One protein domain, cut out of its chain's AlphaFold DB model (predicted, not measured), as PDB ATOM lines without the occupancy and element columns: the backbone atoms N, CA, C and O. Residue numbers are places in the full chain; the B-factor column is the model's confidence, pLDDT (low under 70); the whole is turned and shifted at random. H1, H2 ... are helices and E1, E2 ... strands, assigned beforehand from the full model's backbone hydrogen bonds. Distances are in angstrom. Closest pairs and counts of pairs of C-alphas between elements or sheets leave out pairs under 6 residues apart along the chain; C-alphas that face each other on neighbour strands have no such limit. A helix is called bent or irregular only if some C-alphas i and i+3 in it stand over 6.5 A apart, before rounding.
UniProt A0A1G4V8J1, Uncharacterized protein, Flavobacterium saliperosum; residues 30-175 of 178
ATOM      1  N   VAL A  30      -8.940  31.281 -20.068       89.88
ATOM      2  CA  VAL A  30      -9.724  31.123 -18.840       89.88
ATOM      3  C   VAL A  30     -11.125  31.658 -19.098       89.88
ATOM      4  O   VAL A  30     -11.285  32.824 -19.445       89.88
ATOM      5  N   VAL A  31     -12.149  30.835 -18.889       91.88
ATOM      6  CA  VAL A  31     -13.537  31.314 -18.888       91.88
ATOM      7  C   VAL A  31     -13.774  32.092 -17.596       91.88
ATOM      8  O   VAL A  31     -13.671  31.538 -16.501       91.88
ATOM      9  N   LEU A  32     -14.062  33.386 -17.716       92.50
ATOM     10  CA  LEU A  32     -14.350  34.261 -16.580       92.50
ATOM     11  C   LEU A  32     -15.804  34.131 -16.131       92.50
ATOM     12  O   LEU A  32     -16.085  34.100 -14.930       92.50
ATOM     13  N   TYR A  33     -16.716  34.069 -17.098       94.62
ATOM     14  CA  TYR A  33     -18.148  33.943 -16.870       94.62
ATOM     15  C   TYR A  33     -18.826  33.352 -18.106       94.62
ATOM     16  O   TYR A  33     -18.480  33.707 -19.231       94.62
ATOM     17  N   GLN A  34     -19.793  32.466 -17.893       94.06
ATOM     18  CA  GLN A  34     -20.629  31.897 -18.943       94.06
ATOM     19  C   GLN A  34     -22.074  31.900 -18.463       94.06
ATOM     20  O   GLN A  34     -22.356  31.494 -17.335       94.06
ATOM     21  N   TYR A  35     -22.970  32.339 -19.336       92.88
ATOM     22  CA  TYR A  35     -24.409  32.303 -19.126       92.88
ATOM     23  C   TYR A  35     -25.114  31.850 -20.407       92.88
ATOM     24  O   TYR A  35     -24.467  31.497 -21.394       92.88
ATOM     25  N   ASP A  36     -26.439  31.794 -20.376       92.69
ATOM     26  CA  ASP A  36     -27.262  31.279 -21.467       92.69
ATOM     27  C   ASP A  36     -27.062  32.038 -22.784       92.69
ATOM     28  O   ASP A  36     -27.098  31.405 -23.838       92.69
ATOM     29  N   LYS A  37     -26.772  33.344 -22.736       92.62
ATOM     30  CA  LYS A  37     -26.615  34.184 -23.935       92.62
ATOM     31  C   LYS A  37     -25.172  34.498 -24.326       92.62
ATOM     32  O   LYS A  37     -24.956  35.131 -25.358       92.62
ATOM     33  N   GLY A  38     -24.169  34.065 -23.561       90.00
ATOM     34  CA  GLY A  38     -22.782  34.358 -23.918       90.00
ATOM     35  C   GLY A  38     -21.707  33.840 -22.970       90.00
ATOM     36  O   GLY A  38     -21.972  33.262 -21.914       90.00
ATOM     37  N   VAL A  39     -20.458  34.065 -23.368       92.50
ATOM     38  CA  VAL A  39     -19.257  33.681 -22.622       92.50
ATOM     39  C   VAL A  39     -18.189  34.771 -22.695       92.50
ATOM     40  O   VAL A  39     -17.983  35.409 -23.729       92.50
ATOM     41  N   PHE A  40     -17.501  34.962 -21.574       91.12
ATOM     42  CA  PHE A  40     -16.386  35.881 -21.394       91.12
ATOM     43  C   PHE A  40     -15.125  35.062 -21.130       91.12
ATOM     44  O   PHE A  40     -15.055  34.300 -20.163       91.12
ATOM     45  N   GLU A  41     -14.124  35.221 -21.982       90.62
ATOM     46  CA  GLU A  41     -12.887  34.443 -21.990       90.62
ATOM     47  C   GLU A  41     -11.683  35.377 -21.880       90.62
ATOM     48  O   GLU A  41     -11.613  36.389 -22.569       90.62
ATOM     49  N   PHE A  42     -10.706  35.025 -21.052       88.69
ATOM     50  CA  PHE A  42      -9.448  35.748 -20.921       88.69
ATOM     51  C   PHE A  42      -8.281  34.882 -21.371       88.69
ATOM     52  O   PHE A  42      -8.071  33.791 -20.842       88.69
ATOM     53  N   ASN A  43      -7.497  35.373 -22.317       87.00
ATOM     54  CA  ASN A  43      -6.259  34.753 -22.745       87.00
ATOM     55  C   ASN A  43      -5.102  35.276 -21.876       87.00
ATOM     56  O   ASN A  43      -4.705  36.430 -21.989       87.00
ATOM     57  N   LYS A  44      -4.556  34.411 -21.017       84.00
ATOM     58  CA  LYS A  44      -3.431  34.694 -20.110       84.00
ATOM     59  C   LYS A  44      -2.132  35.040 -20.836       84.00
ATOM     60  O   LYS A  44      -1.323  35.759 -20.270       84.00
ATOM     61  N   GLU A  45      -1.936  34.524 -22.047       81.06
ATOM     62  CA  GLU A  45      -0.721  34.749 -22.836       81.06
ATOM     63  C   GLU A  45      -0.746  36.128 -23.496       81.06
ATOM     64  O   GLU A  45       0.229  36.870 -23.434       81.06
ATOM     65  N   THR A  46      -1.881  36.502 -24.092       80.50
ATOM     66  CA  THR A  46      -2.025  37.806 -24.760       80.50
ATOM     67  C   THR A  46      -2.532  38.912 -23.834       80.50
ATOM     68  O   THR A  46      -2.578  40.073 -24.237       80.50
ATOM     69  N   GLY A  47      -2.971  38.567 -22.619       79.81
ATOM     70  CA  GLY A  47      -3.699  39.472 -21.727       79.81
ATOM     71  C   GLY A  47      -5.061  39.896 -22.287       79.81
ATOM     72  O   GLY A  47      -5.587  40.947 -21.911       79.81
ATOM     73  N   GLY A  48      -5.602  39.140 -23.247       83.06
ATOM     74  CA  GLY A  48      -6.741  39.576 -24.040       83.06
ATOM     75  C   GLY A  48      -8.087  39.069 -23.535       83.06
ATOM     76  O   GLY A  48      -8.222  37.888 -23.228       83.06
ATOM     77  N   LEU A  49      -9.106  39.933 -23.493       86.38
ATOM     78  CA  LEU A  49     -10.482  39.540 -23.170       86.38
ATOM     79  C   LEU A  49     -11.299  39.386 -24.458       86.38
ATOM     80  O   LEU A  49     -11.426  40.318 -25.250       86.38
ATOM     81  N   THR A  50     -11.874  38.203 -24.646       85.81
ATOM     82  CA  THR A  50     -12.792  37.870 -25.737       85.81
ATOM     83  C   THR A  50     -14.192  37.674 -25.174       85.81
ATOM     84  O   THR A  50     -14.373  37.054 -24.127       85.81
ATOM     85  N   THR A  51     -15.193  38.185 -25.883       86.56
ATOM     86  CA  THR A  51     -16.603  37.971 -25.560       86.56
ATOM     87  C   THR A  51     -17.293  37.319 -26.749       86.56
ATOM     88  O   THR A  51     -16.992  37.633 -27.902       86.56
ATOM     89  N   LYS A  52     -18.172  36.355 -26.481       88.06
ATOM     90  CA  LYS A  52     -18.999  35.699 -27.497       88.06
ATOM     91  C   LYS A  52     -20.439  35.744 -27.021       88.06
ATOM     92  O   LYS A  52     -20.711  35.333 -25.895       88.06
ATOM     93  N   PHE A  53     -21.340  36.198 -27.881       89.94
ATOM     94  CA  PHE A  53     -22.768  36.262 -27.596       89.94
ATOM     95  C   PHE A  53     -23.546  35.415 -28.601       89.94
ATOM     96  O   PHE A  53     -23.231  35.395 -29.794       89.94
ATOM     97  N   TYR A  54     -24.552  34.703 -28.107       89.69
ATOM     98  CA  TYR A  54     -25.401  33.803 -28.875       89.69
ATOM     99  C   TYR A  54     -26.701  34.526 -29.219       89.69
ATOM    100  O   TYR A  54     -27.613  34.609 -28.401       89.69
ATOM    101  N   LYS A  55     -26.774  35.103 -30.423       84.88
ATOM    102  CA  LYS A  55     -27.919  35.927 -30.853       84.88
ATOM    103  C   LYS A  55     -29.257  35.196 -30.784       84.88
ATOM    104  O   LYS A  55     -30.260  35.791 -30.418       84.88
ATOM    105  N   ASP A  56     -29.253  33.899 -31.077       88.62
ATOM    106  CA  ASP A  56     -30.422  33.017 -31.006       88.62
ATOM    107  C   ASP A  56     -30.993  32.866 -29.585       88.62
ATOM    108  O   ASP A  56     -32.076  32.309 -29.410       88.62
ATOM    109  N   LYS A  57     -30.275  33.354 -28.567       92.19
ATOM    110  CA  LYS A  57     -30.685  33.339 -27.158       92.19
ATOM    111  C   LYS A  57     -31.326  34.644 -26.693       92.19
ATOM    112  O   LYS A  57     -31.798  34.691 -25.562       92.19
ATOM    113  N   PHE A  58     -31.375  35.670 -27.542       91.12
ATOM    114  CA  PHE A  58     -32.070  36.926 -27.259       91.12
ATOM    115  C   PHE A  58     -33.450  36.934 -27.923       91.12
ATOM    116  O   PHE A  58     -33.590  36.598 -29.103       91.12
ATOM    117  N   LYS A  59     -34.479  37.366 -27.193       91.25
ATOM    118  CA  LYS A  59     -35.774  37.723 -27.801       91.25
ATOM    119  C   LYS A  59     -35.635  38.985 -28.666       91.25
ATOM    120  O   LYS A  59     -34.664  39.720 -28.533       91.25
ATOM    121  N   GLU A  60     -36.603  39.220 -29.553       85.94
ATOM    122  CA  GLU A  60     -36.574  40.300 -30.558       85.94
ATOM    123  C   GLU A  60     -36.301  41.689 -29.945       85.94
ATOM    124  O   GLU A  60     -35.440  42.409 -30.441       85.94
ATOM    125  N   ASP A  61     -36.913  41.991 -28.798       86.88
ATOM    126  CA  ASP A  61     -36.744  43.260 -28.067       86.88
ATOM    127  C   ASP A  61     -35.880  43.134 -26.800       86.88
ATOM    128  O   ASP A  61     -35.929  43.974 -25.899       86.88
ATOM    129  N   GLU A  62     -35.122  42.046 -26.669       90.75
ATOM    130  CA  GLU A  62     -34.273  41.814 -25.505       90.75
ATOM    131  C   GLU A  62     -32.841  42.273 -25.774       90.75
ATOM    132  O   GLU A  62     -32.213  41.871 -26.757       90.75
ATOM    133  N   ALA A  63     -32.310  43.066 -24.845       91.19
ATOM    134  CA  ALA A  63     -30.915  43.464 -24.817       91.19
ATOM    135  C   ALA A  63     -30.356  43.372 -23.393       91.19
ATOM    136  O   ALA A  63     -31.047  43.664 -22.417       91.19
ATOM    137  N   ASP A  64     -29.092  42.976 -23.296       93.31
ATOM    138  CA  ASP A  64     -28.294  43.030 -22.081       93.31
ATOM    139  C   ASP A  64     -27.299  44.189 -22.189       93.31
ATOM    140  O   ASP A  64     -26.514  44.254 -23.136       93.31
ATOM    141  N   ASN A  65     -27.275  45.066 -21.187       92.88
ATOM    142  CA  ASN A  65     -26.202  46.039 -21.022       92.88
ATOM    143  C   ASN A  65     -25.004  45.362 -20.357       92.88
ATOM    144  O   ASN A  65     -25.102  44.881 -19.227       92.88
ATOM    145  N   VAL A  66     -23.864  45.334 -21.037       92.12
ATOM    146  CA  VAL A  66     -22.632  44.722 -20.542       92.12
ATOM    147  C   VAL A  66     -21.615  45.808 -20.227       92.12
ATOM    148  O   VAL A  66     -21.272  46.626 -21.080       92.12
ATOM    149  N   VAL A  67     -21.079  45.782 -19.006       91.19
ATOM    150  CA  VAL A  67     -19.984  46.654 -18.568       91.19
ATOM    151  C   VAL A  67     -18.787  45.804 -18.172       91.19
ATOM    152  O   VAL A  67     -18.898  44.913 -17.335       91.19
ATOM    153  N   ILE A  68     -17.621  46.104 -18.737       90.56
ATOM    154  CA  ILE A  68     -16.356  45.448 -18.399       90.56
ATOM    155  C   ILE A  68     -15.391  46.495 -17.862       90.56
ATOM    156  O   ILE A  68     -15.176  47.534 -18.491       90.56
ATOM    157  N   ARG A  69     -14.774  46.208 -16.711       90.12
ATOM    158  CA  ARG A  69     -13.751  47.057 -16.090       90.12
ATOM    159  C   ARG A  69     -12.512  46.254 -15.746       90.12
ATOM    160  O   ARG A  69     -12.609  45.162 -15.188       90.12
ATOM    161  N   ILE A  70     -11.346  46.817 -16.044       88.88
ATOM    162  CA  ILE A  70     -10.059  46.165 -15.800       88.88
ATOM    163  C   ILE A  70      -9.162  47.081 -14.981       88.88
ATOM    164  O   ILE A  70      -8.954  48.247 -15.318       88.88
ATOM    165  N   PHE A  71      -8.652  46.539 -13.878       89.00
ATOM    166  CA  PHE A  71      -7.837  47.245 -12.895       89.00
ATOM    167  C   PHE A  71      -6.442  46.618 -12.821       89.00
ATOM    168  O   PHE A  71      -6.307  45.393 -12.827       89.00
ATOM    169  N   ASP A  72      -5.417  47.456 -12.674       81.50
ATOM    170  CA  ASP A  72      -4.001  47.058 -12.596       81.50
ATOM    171  C   ASP A  72      -3.562  46.523 -11.222       81.50
ATOM    172  O   ASP A  72      -2.381  46.299 -10.975       81.50
ATOM    173  N   GLY A  73      -4.509  46.355 -10.298       77.62
ATOM    174  CA  GLY A  73      -4.246  45.874  -8.944       77.62
ATOM    175  C   GLY A  73      -3.561  46.888  -8.021       77.62
ATOM    176  O   GLY A  73      -3.466  46.610  -6.820       77.62
ATOM    177  N   GLN A  74      -3.148  48.066  -8.509       85.50
ATOM    178  CA  GLN A  74      -2.529  49.096  -7.676       85.50
ATOM    179  C   GLN A  74      -3.567  49.703  -6.731       85.50
ATOM    180  O   GLN A  74      -4.468  50.442  -7.126       85.50
ATOM    181  N   LYS A  75      -3.435  49.370  -5.444       90.44
ATOM    182  CA  LYS A  75      -4.297  49.883  -4.377       90.44
ATOM    183  C   LYS A  75      -3.738  51.190  -3.849       90.44
ATOM    184  O   LYS A  75      -2.605  51.233  -3.377       90.44
ATOM    185  N   LYS A  76      -4.570  52.224  -3.826       90.25
ATOM    186  CA  LYS A  76      -4.266  53.485  -3.148       90.25
ATOM    187  C   LYS A  76      -5.084  53.601  -1.875       90.25
ATOM    188  O   LYS A  76      -6.302  53.441  -1.900       90.25
ATOM    189  N   TYR A  77      -4.400  53.808  -0.756       92.69
ATOM    190  CA  TYR A  77      -5.019  53.861   0.565       92.69
ATOM    191  C   TYR A  77      -5.794  55.164   0.757       92.69
ATOM    192  O   TYR A  77      -5.304  56.237   0.418       92.69
ATOM    193  N   LEU A  78      -6.994  55.064   1.324       91.75
ATOM    194  CA  LEU A  78      -7.861  56.208   1.605       91.75
ATOM    195  C   LEU A  78      -8.066  56.459   3.102       91.75
ATOM    196  O   LEU A  78      -8.458  57.558   3.490       91.75
ATOM    197  N   GLY A  79      -7.865  55.445   3.945       92.19
ATOM    198  CA  GLY A  79      -8.100  55.537   5.384       92.19
ATOM    199  C   GLY A  79      -8.620  54.235   5.987       92.19
ATOM    200  O   GLY A  79      -8.827  53.250   5.281       92.19
ATOM    201  N   SER A  80      -8.867  54.254   7.296       91.94
ATOM    202  CA  SER A  80      -9.399  53.110   8.034       91.94
ATOM    203  C   SER A  80     -10.498  53.521   9.006       91.94
ATOM    204  O   SER A  80     -10.423  54.583   9.626       91.94
ATOM    205  N   GLU A  81     -11.516  52.672   9.157       89.50
ATOM    206  CA  GLU A  81     -12.632  52.888  10.087       89.50
ATOM    207  C   GLU A  81     -12.931  51.632  10.911       89.50
ATOM    208  O   GLU A  81     -12.845  50.507  10.414       89.50
ATOM    209  N   LYS A  82     -13.339  51.823  12.172       88.00
ATOM    210  CA  LYS A  82     -14.027  50.775  12.936       88.00
ATOM    211  C   LYS A  82     -15.490  50.792  12.522       88.00
ATOM    212  O   LYS A  82     -16.173  51.771  12.795       88.00
ATOM    213  N   ILE A  83     -15.957  49.721  11.894       81.44
ATOM    214  CA  ILE A  83     -17.348  49.647  11.446       81.44
ATOM    215  C   ILE A  83     -18.211  49.213  12.622       81.44
ATOM    216  O   ILE A  83     -18.123  48.074  13.087       81.44
ATOM    217  N   SER A  84     -19.023  50.139  13.123       78.00
ATOM    218  CA  SER A  84     -20.024  49.833  14.140       78.00
ATOM    219  C   SER A  84     -21.232  49.127  13.516       78.00
ATOM    220  O   SER A  84     -21.464  49.183  12.309       78.00
ATOM    221  N   ARG A  85     -22.059  48.489  14.350       66.56
ATOM    222  CA  ARG A  85     -23.280  47.797  13.905       66.56
ATOM    223  C   ARG A  85     -24.292  48.725  13.208       66.56
ATOM    224  O   ARG A  85     -25.133  48.234  12.464       66.56
ATOM    225  N   SER A  86     -24.226  50.036  13.458       66.69
ATOM    226  CA  SER A  86     -25.133  51.040  12.885       66.69
ATOM    227  C   SER A  86     -24.601  51.708  11.616       66.69
ATOM    228  O   SER A  86     -25.391  52.295  10.878       66.69
ATOM    229  N   GLN A  87     -23.298  51.622  11.332       72.81
ATOM    230  CA  GLN A  87     -22.728  52.204  10.119       72.81
ATOM    231  C   GLN A  87     -23.090  51.366   8.895       72.81
ATOM    232  O   GLN A  87     -22.735  50.190   8.777       72.81
ATOM    233  N   LYS A  88     -23.763  51.999   7.933       80.56
ATOM    234  CA  LYS A  88     -24.074  51.368   6.653       80.56
ATOM    235  C   LYS A  88     -22.856  51.448   5.742       80.56
ATOM    236  O   LYS A  88     -22.349  52.523   5.440       80.56
ATOM    237  N   PHE A  89     -22.437  50.303   5.210       79.44
ATOM    238  CA  PHE A  89     -21.361  50.233   4.217       79.44
ATOM    239  C   PHE A  89     -21.595  51.116   2.983       79.44
ATOM    240  O   PHE A  89     -20.629  51.529   2.347       79.44
ATOM    241  N   ILE A  90     -22.856  51.407   2.651       81.00
ATOM    242  CA  ILE A  90     -23.224  52.317   1.559       81.00
ATOM    243  C   ILE A  90     -22.691  53.727   1.839       81.00
ATOM    244  O   ILE A  90     -22.025  54.304   0.986       81.00
ATOM    245  N   GLU A  91     -22.890  54.243   3.052       85.06
ATOM    246  CA  GLU A  91     -22.431  55.581   3.449       85.06
ATOM    247  C   GLU A  91     -20.900  55.667   3.447       85.06
ATOM    248  O   GLU A  91     -20.323  56.628   2.932       85.06
ATOM    249  N   LEU A  92     -20.233  54.619   3.946       84.75
ATOM    250  CA  LEU A  92     -18.773  54.525   3.911       84.75
ATOM    251  C   LEU A  92     -18.251  54.468   2.471       84.75
ATOM    252  O   LEU A  92     -17.316  55.192   2.135       84.75
ATOM    253  N   ASN A  93     -18.871  53.682   1.589       84.56
ATOM    254  CA  ASN A  93     -18.494  53.660   0.174       84.56
ATOM    255  C   ASN A  93     -18.640  55.035  -0.475       84.56
ATOM    256  O   ASN A  93     -17.714  55.466  -1.154       84.56
ATOM    257  N   SER A  94     -19.754  55.739  -0.251       86.38
ATOM    258  CA  SER A  94     -19.961  57.083  -0.805       86.38
ATOM    259  C   SER A  94     -18.920  58.079  -0.289       86.38
ATOM    260  O   SER A  94     -18.400  58.881  -1.063       86.38
ATOM    261  N   LYS A  95     -18.565  58.013   1.002       89.06
ATOM    262  CA  LYS A  95     -17.483  58.821   1.584       89.06
ATOM    263  C   LYS A  95     -16.148  58.545   0.887       89.06
ATOM    264  O   LYS A  95     -15.480  59.479   0.449       89.06
ATOM    265  N   TYR A  96     -15.763  57.278   0.776       88.50
ATOM    266  CA  TYR A  96     -14.468  56.891   0.218       88.50
ATOM    267  C   TYR A  96     -14.385  57.071  -1.301       88.50
ATOM    268  O   TYR A  96     -13.317  57.402  -1.809       88.50
ATOM    269  N   LEU A  97     -15.504  56.970  -2.020       86.38
ATOM    270  CA  LEU A  97     -15.582  57.321  -3.436       86.38
ATOM    271  C   LEU A  97     -15.256  58.801  -3.666       86.38
ATOM    272  O   LEU A  97     -14.423  59.112  -4.513       86.38
ATOM    273  N   LYS A  98     -15.826  59.708  -2.861       86.75
ATOM    274  CA  LYS A  98     -15.508  61.146  -2.933       86.75
ATOM    275  C   LYS A  98     -14.030  61.428  -2.651       86.75
ATOM    276  O   LYS A  98     -13.435  62.291  -3.290       86.75
ATOM    277  N   LEU A  99     -13.426  60.702  -1.706       85.94
ATOM    278  CA  LEU A  99     -11.994  60.827  -1.420       85.94
ATOM    279  C   LEU A  99     -11.135  60.348  -2.597       85.94
ATOM    280  O   LEU A  99     -10.201  61.049  -2.973       85.94
ATOM    281  N   ALA A 100     -11.481  59.214  -3.211       85.56
ATOM    282  CA  ALA A 100     -10.787  58.707  -4.395       85.56
ATOM    283  C   ALA A 100     -10.868  59.688  -5.577       85.56
ATOM    284  O   ALA A 100      -9.853  59.978  -6.206       85.56
ATOM    285  N   GLN A 101     -12.054  60.255  -5.823       83.50
ATOM    286  CA  GLN A 101     -12.276  61.269  -6.859       83.50
ATOM    287  C   GLN A 101     -11.447  62.537  -6.634       83.50
ATOM    288  O   GLN A 101     -10.943  63.122  -7.584       83.50
ATOM    289  N   LYS A 102     -11.287  62.966  -5.376       83.38
ATOM    290  CA  LYS A 102     -10.460  64.130  -5.031       83.38
ATOM    291  C   LYS A 102      -8.962  63.851  -5.189       83.38
ATOM    292  O   LYS A 102      -8.220  64.747  -5.586       83.38
ATOM    293  N   ASP A 103      -8.519  62.648  -4.830       81.19
ATOM    294  CA  ASP A 103      -7.112  62.236  -4.914       81.19
ATOM    295  C   ASP A 103      -6.642  62.106  -6.371       81.19
ATOM    296  O   ASP A 103      -5.545  62.532  -6.735       81.19
ATOM    297  N   SER A 104      -7.501  61.569  -7.235       72.12
ATOM    298  CA  SER A 104      -7.202  61.374  -8.646       72.12
ATOM    299  C   SER A 104      -7.745  62.540  -9.476       72.12
ATOM    300  O   SER A 104      -8.858  62.486  -9.994       72.12
ATOM    301  N   ARG A 105      -6.915  63.583  -9.628       64.69
ATOM    302  CA  ARG A 105      -7.221  64.821 -10.378       64.69
ATOM    303  C   ARG A 105      -7.734  64.595 -11.814       64.69
ATOM    304  O   ARG A 105      -8.426  65.466 -12.325       64.69
ATOM    305  N   ASP A 106      -7.451  63.434 -12.413       57.03
ATOM    306  CA  ASP A 106      -7.662  63.167 -13.843       57.03
ATOM    307  C   ASP A 106      -8.701  62.076 -14.163       57.03
ATOM    308  O   ASP A 106      -8.955  61.798 -15.334       57.03
ATOM    309  N   ALA A 107      -9.325  61.425 -13.169       57.06
ATOM    310  CA  ALA A 107     -10.253  60.327 -13.471       57.06
ATOM    311  C   ALA A 107     -11.717  60.781 -13.522       57.06
ATOM    312  O   ALA A 107     -12.390  61.005 -12.514       57.06
ATOM    313  N   LEU A 108     -12.189  60.869 -14.766       54.22
ATOM    314  CA  LEU A 108     -13.524  61.267 -15.196       54.22
ATOM    315  C   LEU A 108     -14.574  60.203 -14.828       54.22
ATOM    316  O   LEU A 108     -14.826  59.271 -15.584       54.22
ATOM    317  N   GLY A 109     -15.203  60.349 -13.661       64.38
ATOM    318  CA  GLY A 109     -16.455  59.659 -13.323       64.38
ATOM    319  C   GLY A 109     -16.331  58.409 -12.445       64.38
ATOM    320  O   GLY A 109     -15.290  57.765 -12.341       64.38
ATOM    321  N   GLU A 110     -17.444  58.060 -11.792       63.22
ATOM    322  CA  GLU A 110     -17.556  56.964 -10.812       63.22
ATOM    323  C   GLU A 110     -17.172  55.591 -11.379       63.22
ATOM    324  O   GLU A 110     -16.659  54.738 -10.653       63.22
ATOM    325  N   LYS A 111     -17.349  55.402 -12.691       68.62
ATOM    326  CA  LYS A 111     -17.059  54.145 -13.394       68.62
ATOM    327  C   LYS A 111     -15.574  53.772 -13.362       68.62
ATOM    328  O   LYS A 111     -15.262  52.582 -13.434       68.62
ATOM    329  N   ASN A 112     -14.685  54.745 -13.153       80.06
ATOM    330  CA  ASN A 112     -13.240  54.522 -13.156       80.06
ATOM    331  C   ASN A 112     -12.670  54.040 -11.822       80.06
ATOM    332  O   ASN A 112     -11.500  53.671 -11.751       80.06
ATOM    333  N   TYR A 113     -13.468  54.036 -10.755       84.94
ATOM    334  CA  TYR A 113     -12.992  53.677  -9.427       84.94
ATOM    335  C   TYR A 113     -13.655  52.408  -8.920       84.94
ATOM    336  O   TYR A 113     -14.835  52.130  -9.160       84.94
ATOM    337  N   LYS A 114     -12.889  51.664  -8.127       87.81
ATOM    338  CA  LYS A 114     -13.415  50.584  -7.303       87.81
ATOM    339  C   LYS A 114     -12.913  50.719  -5.881       87.81
ATOM    340  O   LYS A 114     -11.715  50.607  -5.634       87.81
ATOM    341  N   ILE A 115     -13.840  50.915  -4.948       90.25
ATOM    342  CA  ILE A 115     -13.524  50.910  -3.521       90.25
ATOM    343  C   ILE A 115     -13.374  49.465  -3.051       90.25
ATOM    344  O   ILE A 115     -14.297  48.656  -3.164       90.25
ATOM    345  N   ILE A 116     -12.205  49.150  -2.506       90.81
ATOM    346  CA  ILE A 116     -11.899  47.864  -1.886       90.81
ATOM    347  C   ILE A 116     -11.767  48.067  -0.386       90.81
ATOM    348  O   ILE A 116     -11.212  49.056   0.084       90.81
ATOM    349  N   ARG A 117     -12.274  47.089   0.359       91.44
ATOM    350  CA  ARG A 117     -12.240  47.060   1.816       91.44
ATOM    351  C   ARG A 117     -11.455  45.835   2.248       91.44
ATOM    352  O   ARG A 117     -11.714  44.739   1.750       91.44
ATOM    353  N   VAL A 118     -10.520  46.012   3.167       91.38
ATOM    354  CA  VAL A 118      -9.724  44.924   3.740       91.38
ATOM    355  C   VAL A 118      -9.927  44.949   5.245       91.38
ATOM    356  O   VAL A 118      -9.725  45.977   5.881       91.38
ATOM    357  N   LYS A 119     -10.373  43.830   5.823       90.88
ATOM    358  CA  LYS A 119     -10.513  43.727   7.277       90.88
ATOM    359  C   LYS A 119      -9.123  43.597   7.902       90.88
ATOM    360  O   LYS A 119      -8.370  42.702   7.528       90.88
ATOM    361  N   SER A 120      -8.827  44.455   8.870       90.06
ATOM    362  CA  SER A 120      -7.566  44.509   9.607       90.06
ATOM    363  C   SER A 120      -7.883  44.587  11.103       90.06
ATOM    364  O   SER A 120      -8.180  45.648  11.658       90.06
ATOM    365  N   GLY A 121      -7.952  43.417  11.746       88.75
ATOM    366  CA  GLY A 121      -8.428  43.284  13.126       88.75
ATOM    367  C   GLY A 121      -9.883  43.746  13.293       88.75
ATOM    368  O   GLY A 121     -10.800  43.183  12.692       88.75
ATOM    369  N   GLU A 122     -10.086  44.777  14.117       89.06
ATOM    370  CA  GLU A 122     -11.394  45.409  14.376       89.06
ATOM    371  C   GLU A 122     -11.755  46.525  13.383       89.06
ATOM    372  O   GLU A 122     -12.823  47.135  13.483       89.06
ATOM    373  N   LYS A 123     -10.850  46.848  12.459       90.94
ATOM    374  CA  LYS A 123     -11.022  47.926  11.488       90.94
ATOM    375  C   LYS A 123     -11.173  47.378  10.079       90.94
ATOM    376  O   LYS A 123     -10.855  46.223   9.788       90.94
ATOM    377  N   TYR A 124     -11.648  48.247   9.202       91.38
ATOM    378  CA  TYR A 124     -11.583  48.075   7.765       91.38
ATOM    379  C   TYR A 124     -10.701  49.165   7.180       91.38
ATOM    380  O   TYR A 124     -10.959  50.350   7.390       91.38
ATOM    381  N   ASP A 125      -9.688  48.744   6.435       93.38
ATOM    382  CA  ASP A 125      -8.864  49.606   5.605       93.38
ATOM    383  C   ASP A 125      -9.544  49.766   4.246       93.38
ATOM    384  O   ASP A 125      -9.968  48.789   3.615       93.38
ATOM    385  N   PHE A 126      -9.664  51.011   3.803       93.06
ATOM    386  CA  PHE A 126     -10.291  51.382   2.548       93.06
ATOM    387  C   PHE A 126      -9.226  51.782   1.541       93.06
ATOM    388  O   PHE A 126      -8.344  52.599   1.813       93.06
ATOM    389  N   TYR A 127      -9.349  51.216   0.351       93.12
ATOM    390  CA  TYR A 127      -8.497  51.493  -0.791       93.12
ATOM    391  C   TYR A 127      -9.362  51.819  -1.998       93.12
ATOM    392  O   TYR A 127     -10.516  51.387  -2.069       93.12
ATOM    393  N   TYR A 128      -8.786  52.492  -2.987       91.31
ATOM    394  CA  TYR A 128      -9.332  52.487  -4.334       91.31
ATOM    395  C   TYR A 128      -8.381  51.826  -5.327       91.31
ATOM    396  O   TYR A 128      -7.159  51.874  -5.171       91.31
ATOM    397  N   LEU A 129      -8.975  51.197  -6.337       89.62
ATOM    398  CA  LEU A 129      -8.327  50.856  -7.597       89.62
ATOM    399  C   LEU A 129      -8.804  51.827  -8.671       89.62
ATOM    400  O   LEU A 129      -9.988  52.177  -8.693       89.62
ATOM    401  N   LEU A 130      -7.899  52.202  -9.569       87.06
ATOM    402  CA  LEU A 130      -8.232  52.932 -10.784       87.06
ATOM    403  C   LEU A 130      -8.366  51.937 -11.940       87.06
ATOM    404  O   LEU A 130      -7.491  51.093 -12.145       87.06
ATOM    405  N   SER A 131      -9.468  51.999 -12.684       86.44
ATOM    406  CA  SER A 131      -9.616  51.188 -13.888       86.44
ATOM    407  C   SER A 131      -8.660  51.705 -14.956       86.44
ATOM    408  O   SER A 131      -8.674  52.890 -15.288       86.44
ATOM    409  N   LYS A 132      -7.871  50.810 -15.538       84.94
ATOM    410  CA  LYS A 132      -7.091  51.096 -16.748       84.94
ATOM    411  C   LYS A 132      -7.959  51.091 -17.996       84.94
ATOM    412  O   LYS A 132      -7.610  51.720 -18.986       84.94
ATOM    413  N   ALA A 133      -9.070  50.371 -17.933       83.38
ATOM    414  CA  ALA A 133     -10.008  50.235 -19.021       83.38
ATOM    415  C   ALA A 133     -11.426  50.051 -18.489       83.38
ATOM    416  O   ALA A 133     -11.646  49.352 -17.496       83.38
ATOM    417  N   CYS A 134     -12.372  50.663 -19.193       86.25
ATOM    418  CA  CYS A 134     -13.798  50.530 -18.963       86.25
ATOM    419  C   CYS A 134     -14.503  50.538 -20.318       86.25
ATOM    420  O   CYS A 134     -14.207  51.378 -21.167       86.25
ATOM    421  N   SER A 135     -15.456  49.635 -20.510       85.62
ATOM    422  CA  SER A 135     -16.345  49.643 -21.667       85.62
ATOM    423  C   SER A 135     -17.745  49.248 -21.268       85.62
ATOM    424  O   SER A 135     -17.935  48.529 -20.290       85.62
ATOM    425  N   SER A 136     -18.703  49.793 -22.004       88.50
ATOM    426  CA  SER A 136     -20.131  49.619 -21.814       88.50
ATOM    427  C   SER A 136     -20.744  49.487 -23.198       88.50
ATOM    428  O   SER A 136     -20.493  50.346 -24.045       88.50
ATOM    429  N   PHE A 137     -21.503  48.427 -23.431       88.19
ATOM    430  CA  PHE A 137     -22.182  48.188 -24.702       88.19
ATOM    431  C   PHE A 137     -23.434  47.346 -24.474       88.19
ATOM    432  O   PHE A 137     -23.473  46.532 -23.553       88.19
ATOM    433  N   ASP A 138     -24.439  47.546 -25.319       90.00
ATOM    434  CA  ASP A 138     -25.663  46.751 -25.309       90.00
ATOM    435  C   ASP A 138     -25.533  45.591 -26.302       90.00
ATOM    436  O   ASP A 138     -24.943  45.730 -27.375       90.00
ATOM    437  N   VAL A 139     -26.051  44.424 -25.932       87.94
ATOM    438  CA  VAL A 139     -26.070  43.231 -26.783       87.94
ATOM    439  C   VAL A 139     -27.485  42.693 -26.836       87.94
ATOM    440  O   VAL A 139     -28.051  42.370 -25.800       87.94
ATOM    441  N   GLY A 140     -28.038  42.555 -28.035       87.00
ATOM    442  CA  GLY A 140     -29.384  42.033 -28.243       87.00
ATOM    443  C   GLY A 140     -29.529  41.291 -29.566       87.00
ATOM    444  O   GLY A 140     -28.547  41.025 -30.269       87.00
ATOM    445  N   ASN A 141     -30.771  40.968 -29.919       81.38
ATOM    446  CA  ASN A 141     -31.087  40.310 -31.189       81.38
ATOM    447  C   ASN A 141     -30.949  41.275 -32.392       81.38
ATOM    448  O   ASN A 141     -30.534  40.879 -33.482       81.38
ATOM    449  N   THR A 142     -31.204  42.568 -32.180       63.56
ATOM    450  CA  THR A 142     -31.428  43.558 -33.247       63.56
ATOM    451  C   THR A 142     -30.189  44.286 -33.776       63.56
ATOM    452  O   THR A 142     -30.318  45.069 -34.713       63.56
ATOM    453  N   GLU A 143     -28.972  43.985 -33.306       54.62
ATOM    454  CA  GLU A 143     -27.763  44.656 -33.806       54.62
ATOM    455  C   GLU A 143     -26.653  43.688 -34.247       54.62
ATOM    456  O   GLU A 143     -26.235  42.751 -33.559       54.62
ATOM    457  N   CYS A 144     -26.127  43.907 -35.454       45.28
ATOM    458  CA  CYS A 144     -24.861  43.340 -35.915       45.28
ATOM    459  C   CYS A 144     -23.685  44.027 -35.218       45.28
ATOM    460  O   CYS A 144     -22.877  44.690 -35.855       45.28
ATOM    461  N   LEU A 145     -23.530  43.801 -33.916       47.56
ATOM    462  CA  LEU A 145     -22.236  43.979 -33.273       47.56
ATOM    463  C   LEU A 145     -21.424  42.706 -33.504       47.56
ATOM    464  O   LEU A 145     -21.265  41.853 -32.634       47.56
ATOM    465  N   SER A 146     -20.877  42.575 -34.713       42.50
ATOM    466  CA  SER A 146     -19.633  41.831 -34.894       42.50
ATOM    467  C   SER A 146     -18.519  42.623 -34.209       42.50
ATOM    468  O   SER A 146     -17.649  43.189 -34.868       42.50
ATOM    469  N   SER A 147     -18.543  42.724 -32.879       43.59
ATOM    470  CA  SER A 147     -17.378  43.191 -32.146       43.59
ATOM    471  C   SER A 147     -16.397  42.026 -32.086       43.59
ATOM    472  O   SER A 147     -16.232  41.367 -31.063       43.59
ATOM    473  N   SER A 148     -15.677  41.808 -33.184       39.19
ATOM    474  CA  SER A 148     -14.370  41.143 -33.188       39.19
ATOM    475  C   SER A 148     -13.315  41.994 -32.455       39.19
ATOM    476  O   SER A 148     -12.152  42.042 -32.847       39.19
ATOM    477  N   GLY A 149     -13.724  42.728 -31.419       44.34
ATOM    478  CA  GLY A 149     -12.886  43.571 -30.588       44.34
ATOM    479  C   GLY A 149     -12.413  42.749 -29.409       44.34
ATOM    480  O   GLY A 149     -12.910  42.916 -28.296       44.34
ATOM    481  N   GLY A 150     -11.485  41.825 -29.663       51.34
ATOM    482  CA  GLY A 150     -10.681  41.271 -28.586       51.34
ATOM    483  C   GLY A 150     -10.001  42.439 -27.880       51.34
ATOM    484  O   GLY A 150      -9.251  43.191 -28.501       51.34
ATOM    485  N   TRP A 151     -10.297  42.634 -26.600       54.22
ATOM    486  CA  TRP A 151      -9.514  43.549 -25.782       54.22
ATOM    487  C   TRP A 151      -8.102  43.000 -25.730       54.22
ATOM    488  O   TRP A 151      -7.936  41.814 -25.469       54.22
ATOM    489  N   VAL A 152      -7.098  43.837 -25.950       52.91
ATOM    490  CA  VAL A 152      -5.701  43.496 -25.677       52.91
ATOM    491  C   VAL A 152      -5.264  44.394 -24.532       52.91
ATOM    492  O   VAL A 152      -5.093  45.598 -24.719       52.91
ATOM    493  N   HIS A 153      -5.109  43.838 -23.330       57.62
ATOM    494  CA  HIS A 153      -4.445  44.565 -22.253       57.62
ATOM    495  C   HIS A 153      -2.947  44.335 -22.356       57.62
ATOM    496  O   HIS A 153      -2.419  43.351 -21.848       57.62
ATOM    497  N   ALA A 154      -2.251  45.267 -23.004       52.59
ATOM    498  CA  ALA A 154      -0.800  45.299 -22.949       52.59
ATOM    499  C   ALA A 154      -0.345  45.719 -21.535       52.59
ATOM    500  O   ALA A 154      -0.585  46.851 -21.115       52.59
ATOM    501  N   GLY A 155       0.324  44.813 -20.811       62.69
ATOM    502  CA  GLY A 155       1.222  45.166 -19.701       62.69
ATOM    503  C   GLY A 155       0.643  45.236 -18.283       62.69
ATOM    504  O   GLY A 155       1.206  45.952 -17.458       62.69
ATOM    505  N   ILE A 156      -0.452  44.530 -17.969       73.31
ATOM    506  CA  ILE A 156      -0.931  44.393 -16.581       73.31
ATOM    507  C   ILE A 156      -0.671  42.973 -16.078       73.31
ATOM    508  O   ILE A 156      -1.298  42.023 -16.547       73.31
ATOM    509  N   ASP A 157       0.178  42.855 -15.060       77.31
ATOM    510  CA  ASP A 157       0.376  41.601 -14.343       77.31
ATOM    511  C   ASP A 157      -0.801  41.345 -13.402       77.31
ATOM    512  O   ASP A 157      -1.073  42.116 -12.480       77.31
ATOM    513  N   ASN A 158      -1.484  40.225 -13.616       85.81
ATOM    514  CA  ASN A 158      -2.609  39.760 -12.809       85.81
ATOM    515  C   ASN A 158      -3.775  40.769 -12.698       85.81
ATOM    516  O   ASN A 158      -4.084  41.248 -11.597       85.81
ATOM    517  N   PRO A 159      -4.447  41.113 -13.815       88.31
ATOM    518  CA  PRO A 159      -5.512  42.105 -13.800       88.31
ATOM    519  C   PRO A 159      -6.679  41.659 -12.918       88.31
ATOM    520  O   PRO A 159      -7.097  40.496 -12.936       88.31
ATOM    521  N   ARG A 160      -7.273  42.606 -12.185       91.19
ATOM    522  CA  ARG A 160      -8.616  42.408 -11.629       91.19
ATOM    523  C   ARG A 160      -9.622  42.768 -12.706       91.19
ATOM    524  O   ARG A 160      -9.637  43.909 -13.163       91.19
ATOM    525  N   ILE A 161     -10.452  41.810 -13.085       91.56
ATOM    526  CA  ILE A 161     -11.486  41.986 -14.099       91.56
ATOM    527  C   ILE A 161     -12.832  41.995 -13.392       91.56
ATOM    528  O   ILE A 161     -13.114  41.133 -12.556       91.56
ATOM    529  N   GLU A 162     -13.647  42.988 -13.716       93.50
ATOM    530  CA  GLU A 162     -15.038  43.073 -13.309       93.50
ATOM    531  C   GLU A 162     -15.932  43.061 -14.548       93.50
ATOM    532  O   GLU A 162     -15.667  43.782 -15.509       93.50
ATOM    533  N   ILE A 163     -16.973  42.236 -14.516       93.25
ATOM    534  CA  ILE A 163     -17.992  42.147 -15.561       93.25
ATOM    535  C   ILE A 163     -19.339  42.344 -14.883       93.25
ATOM    536  O   ILE A 163     -19.647  41.648 -13.909       93.25
ATOM    537  N   SER A 164     -20.134  43.255 -15.428       94.44
ATOM    538  CA  SER A 164     -21.510  43.497 -15.018       94.44
ATOM    539  C   SER A 164     -22.445  43.312 -16.203       94.44
ATOM    540  O   SER A 164     -22.114  43.711 -17.318       94.44
ATOM    541  N   ILE A 165     -23.603  42.711 -15.951       94.44
ATOM    542  CA  ILE A 165     -24.692  42.550 -16.916       94.44
ATOM    543  C   ILE A 165     -25.940  43.156 -16.283       94.44
ATOM    544  O   ILE A 165     -26.310  42.750 -15.182       94.44
ATOM    545  N   ASN A 166     -26.568  44.128 -16.948       94.31
ATOM    546  CA  ASN A 166     -27.746  44.849 -16.452       94.31
ATOM    547  C   ASN A 166     -27.536  45.365 -15.014       94.31
ATOM    548  O   ASN A 166     -28.320  45.080 -14.113       94.31
ATOM    549  N   ASP A 167     -26.404  46.047 -14.793       91.81
ATOM    550  CA  ASP A 167     -25.938  46.577 -13.499       91.81
ATOM    551  C   ASP A 167     -25.637  45.539 -12.397       91.81
ATOM    552  O   ASP A 167     -25.250  45.898 -11.280       91.81
ATOM    553  N   ILE A 168     -25.729  44.241 -12.698       94.06
ATOM    554  CA  ILE A 168     -25.394  43.161 -11.766       94.06
ATOM    555  C   ILE A 168     -23.966  42.692 -12.030       94.06
ATOM    556  O   ILE A 168     -23.659  42.198 -13.112       94.06
ATOM    557  N   ILE A 169     -23.093  42.787 -11.022       94.19
ATOM    558  CA  ILE A 169     -21.725  42.252 -11.098       94.19
ATOM    559  C   ILE A 169     -21.787  40.719 -11.141       94.19
ATOM    560  O   ILE A 169     -22.115  40.076 -10.142       94.19
ATOM    561  N   VAL A 170     -21.424  40.138 -12.284       95.25
ATOM    562  CA  VAL A 170     -21.397  38.682 -12.520       95.25
ATOM    563  C   VAL A 170     -19.996  38.085 -12.377       95.25
ATOM    564  O   VAL A 170     -19.843  36.896 -12.096       95.25
ATOM    565  N   HIS A 171     -18.957  38.910 -12.513       94.25
ATOM    566  CA  HIS A 171     -17.570  38.515 -12.286       94.25
ATOM    567  C   HIS A 171     -16.796  39.649 -11.616       94.25
ATOM    568  O   HIS A 171     -16.926  40.802 -12.007       94.25
ATOM    569  N   ASP A 172     -15.968  39.319 -10.623       93.88
ATOM    570  CA  ASP A 172     -15.076  40.268  -9.954       93.88
ATOM    571  C   ASP A 172     -13.895  39.544  -9.297       93.88
ATOM    572  O   ASP A 172     -13.919  39.234  -8.099       93.88
ATOM    573  N   LYS A 173     -12.864  39.219 -10.078       91.38
ATOM    574  CA  LYS A 173     -11.702  38.469  -9.581       91.38
ATOM    575  C   LYS A 173     -10.402  38.937 -10.217       91.38
ATOM    576  O   LYS A 173     -10.380  39.556 -11.273       91.38
ATOM    577  N   ILE A 174      -9.308  38.634  -9.521       89.31
ATOM    578  CA  ILE A 174      -7.957  38.728 -10.073       89.31
ATOM    579  C   ILE A 174      -7.737  37.502 -10.956       89.31
ATOM    580  O   ILE A 174      -7.949  36.375 -10.501       89.31
ATOM    581  N   VAL A 175      -7.315  37.724 -12.194       86.00
ATOM    582  CA  VAL A 175      -6.921  36.658 -13.115       86.00
ATOM    583  C   VAL A 175      -5.416  36.486 -13.024       86.00
ATOM    584  O   VAL A 175      -4.690  37.454 -13.189       86.00
TER     585      VAL A 175
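AT A GLANCE: This is residues 30 to 175 of the 178 residues of an uncharacterized protein of Flavobacterium saliperosum (UniProt A0A1G4V8J1). Two lobes share one long, bent strand, E7: in one lobe E4, E8, E9 and the last part of E7 make a sheet with the three-stranded sheet E1, E2, E3 over it, a small sandwich with crossed strands; in the other, E5, E6 and the first part of E7 have helix H1 across them. The printed part has 146 residues with nine named strands and one named helix, in the order E1 E2 E3 E4 E5 H1 E6 E7 E8 E9, and its class is mostly strand. E4 to E9 form one branched sheet and E1 - E2 - E3 another, both antiparallel. The whole is only just compact, close to loose, with a radius of gyration of the C-alphas of 17.4 A and spans of 50 by 35 by 29 A.

HOW THE PARTS SIT: E7, residues 123 to 140, bends by 73 degrees at residue 132. Its residues 131 to 140 pair with E4, residues 63 to 71, antiparallel, with N 66 and O 137 at 2.8 A. On the other side of E4 is E8, residues 160 to 165, with N 69 and O 162 at 2.9 A. E8 forms a hairpin with E9, residues 168 to 174, with N 163 and O 171 at 2.9 A. Before the bend, E7 pairs antiparallel with E6, residues 113 to 120, a hairpin with N 116 and O 127 at 2.8 A, and with E5, residues 76 to 81, with N 78 and O 126 at 2.9 A. H1, residues 89 to 103, is on this twisted sheet at a height of 8.1 A, over E6, E7 and, only just, E5 with 3 C-alphas; it runs across the strands, at 86 degrees to E7 on the local plane. The closest C-alphas of H1 and E7 are those of Ala 100 and Tyr 128, 6.4 A apart. Every O i to N i+4 pair of H1 is within hydrogen-bond range. E1, residues 30 to 35, E2, residues 38 to 43, and E3, residues 48 to 53, form a meander, each strand the antiparallel neighbour of the one before; N 32 and O 40 are 2.8 A apart, N 41 and O 50 2.8 A. The two sheets form a sandwich, face to face, with strands at 41 degrees. The closest C-alphas of E1 and E9 are those of Tyr 33 and His 171, 6.5 A apart.

IN THESE COORDINATES: E7 is 44.2 A long, E4 26.2 A, E6 21.8 A and H1 20.7 A. E1 begins at C-alpha 30 (-9.724, 31.123, -18.840), E7 at C-alpha 123 (-11.022, 47.926, 11.488), and E9 ends at C-alpha 174 (-7.957, 38.728, -10.073).

THE WHOLE: The C-alphas farthest apart, those of Glu 122 and Cys 144, are 52.1 A apart. The printed part has no cut. The link from E7 to E8 is long, with 19 residues; its residues 151 to 152 pair antiparallel with residues 48 to 49 of E3. The mean pLDDT of the printed part is 83.0; residues 85 to 86, 105 to 111 and 142 to 155 are under 70.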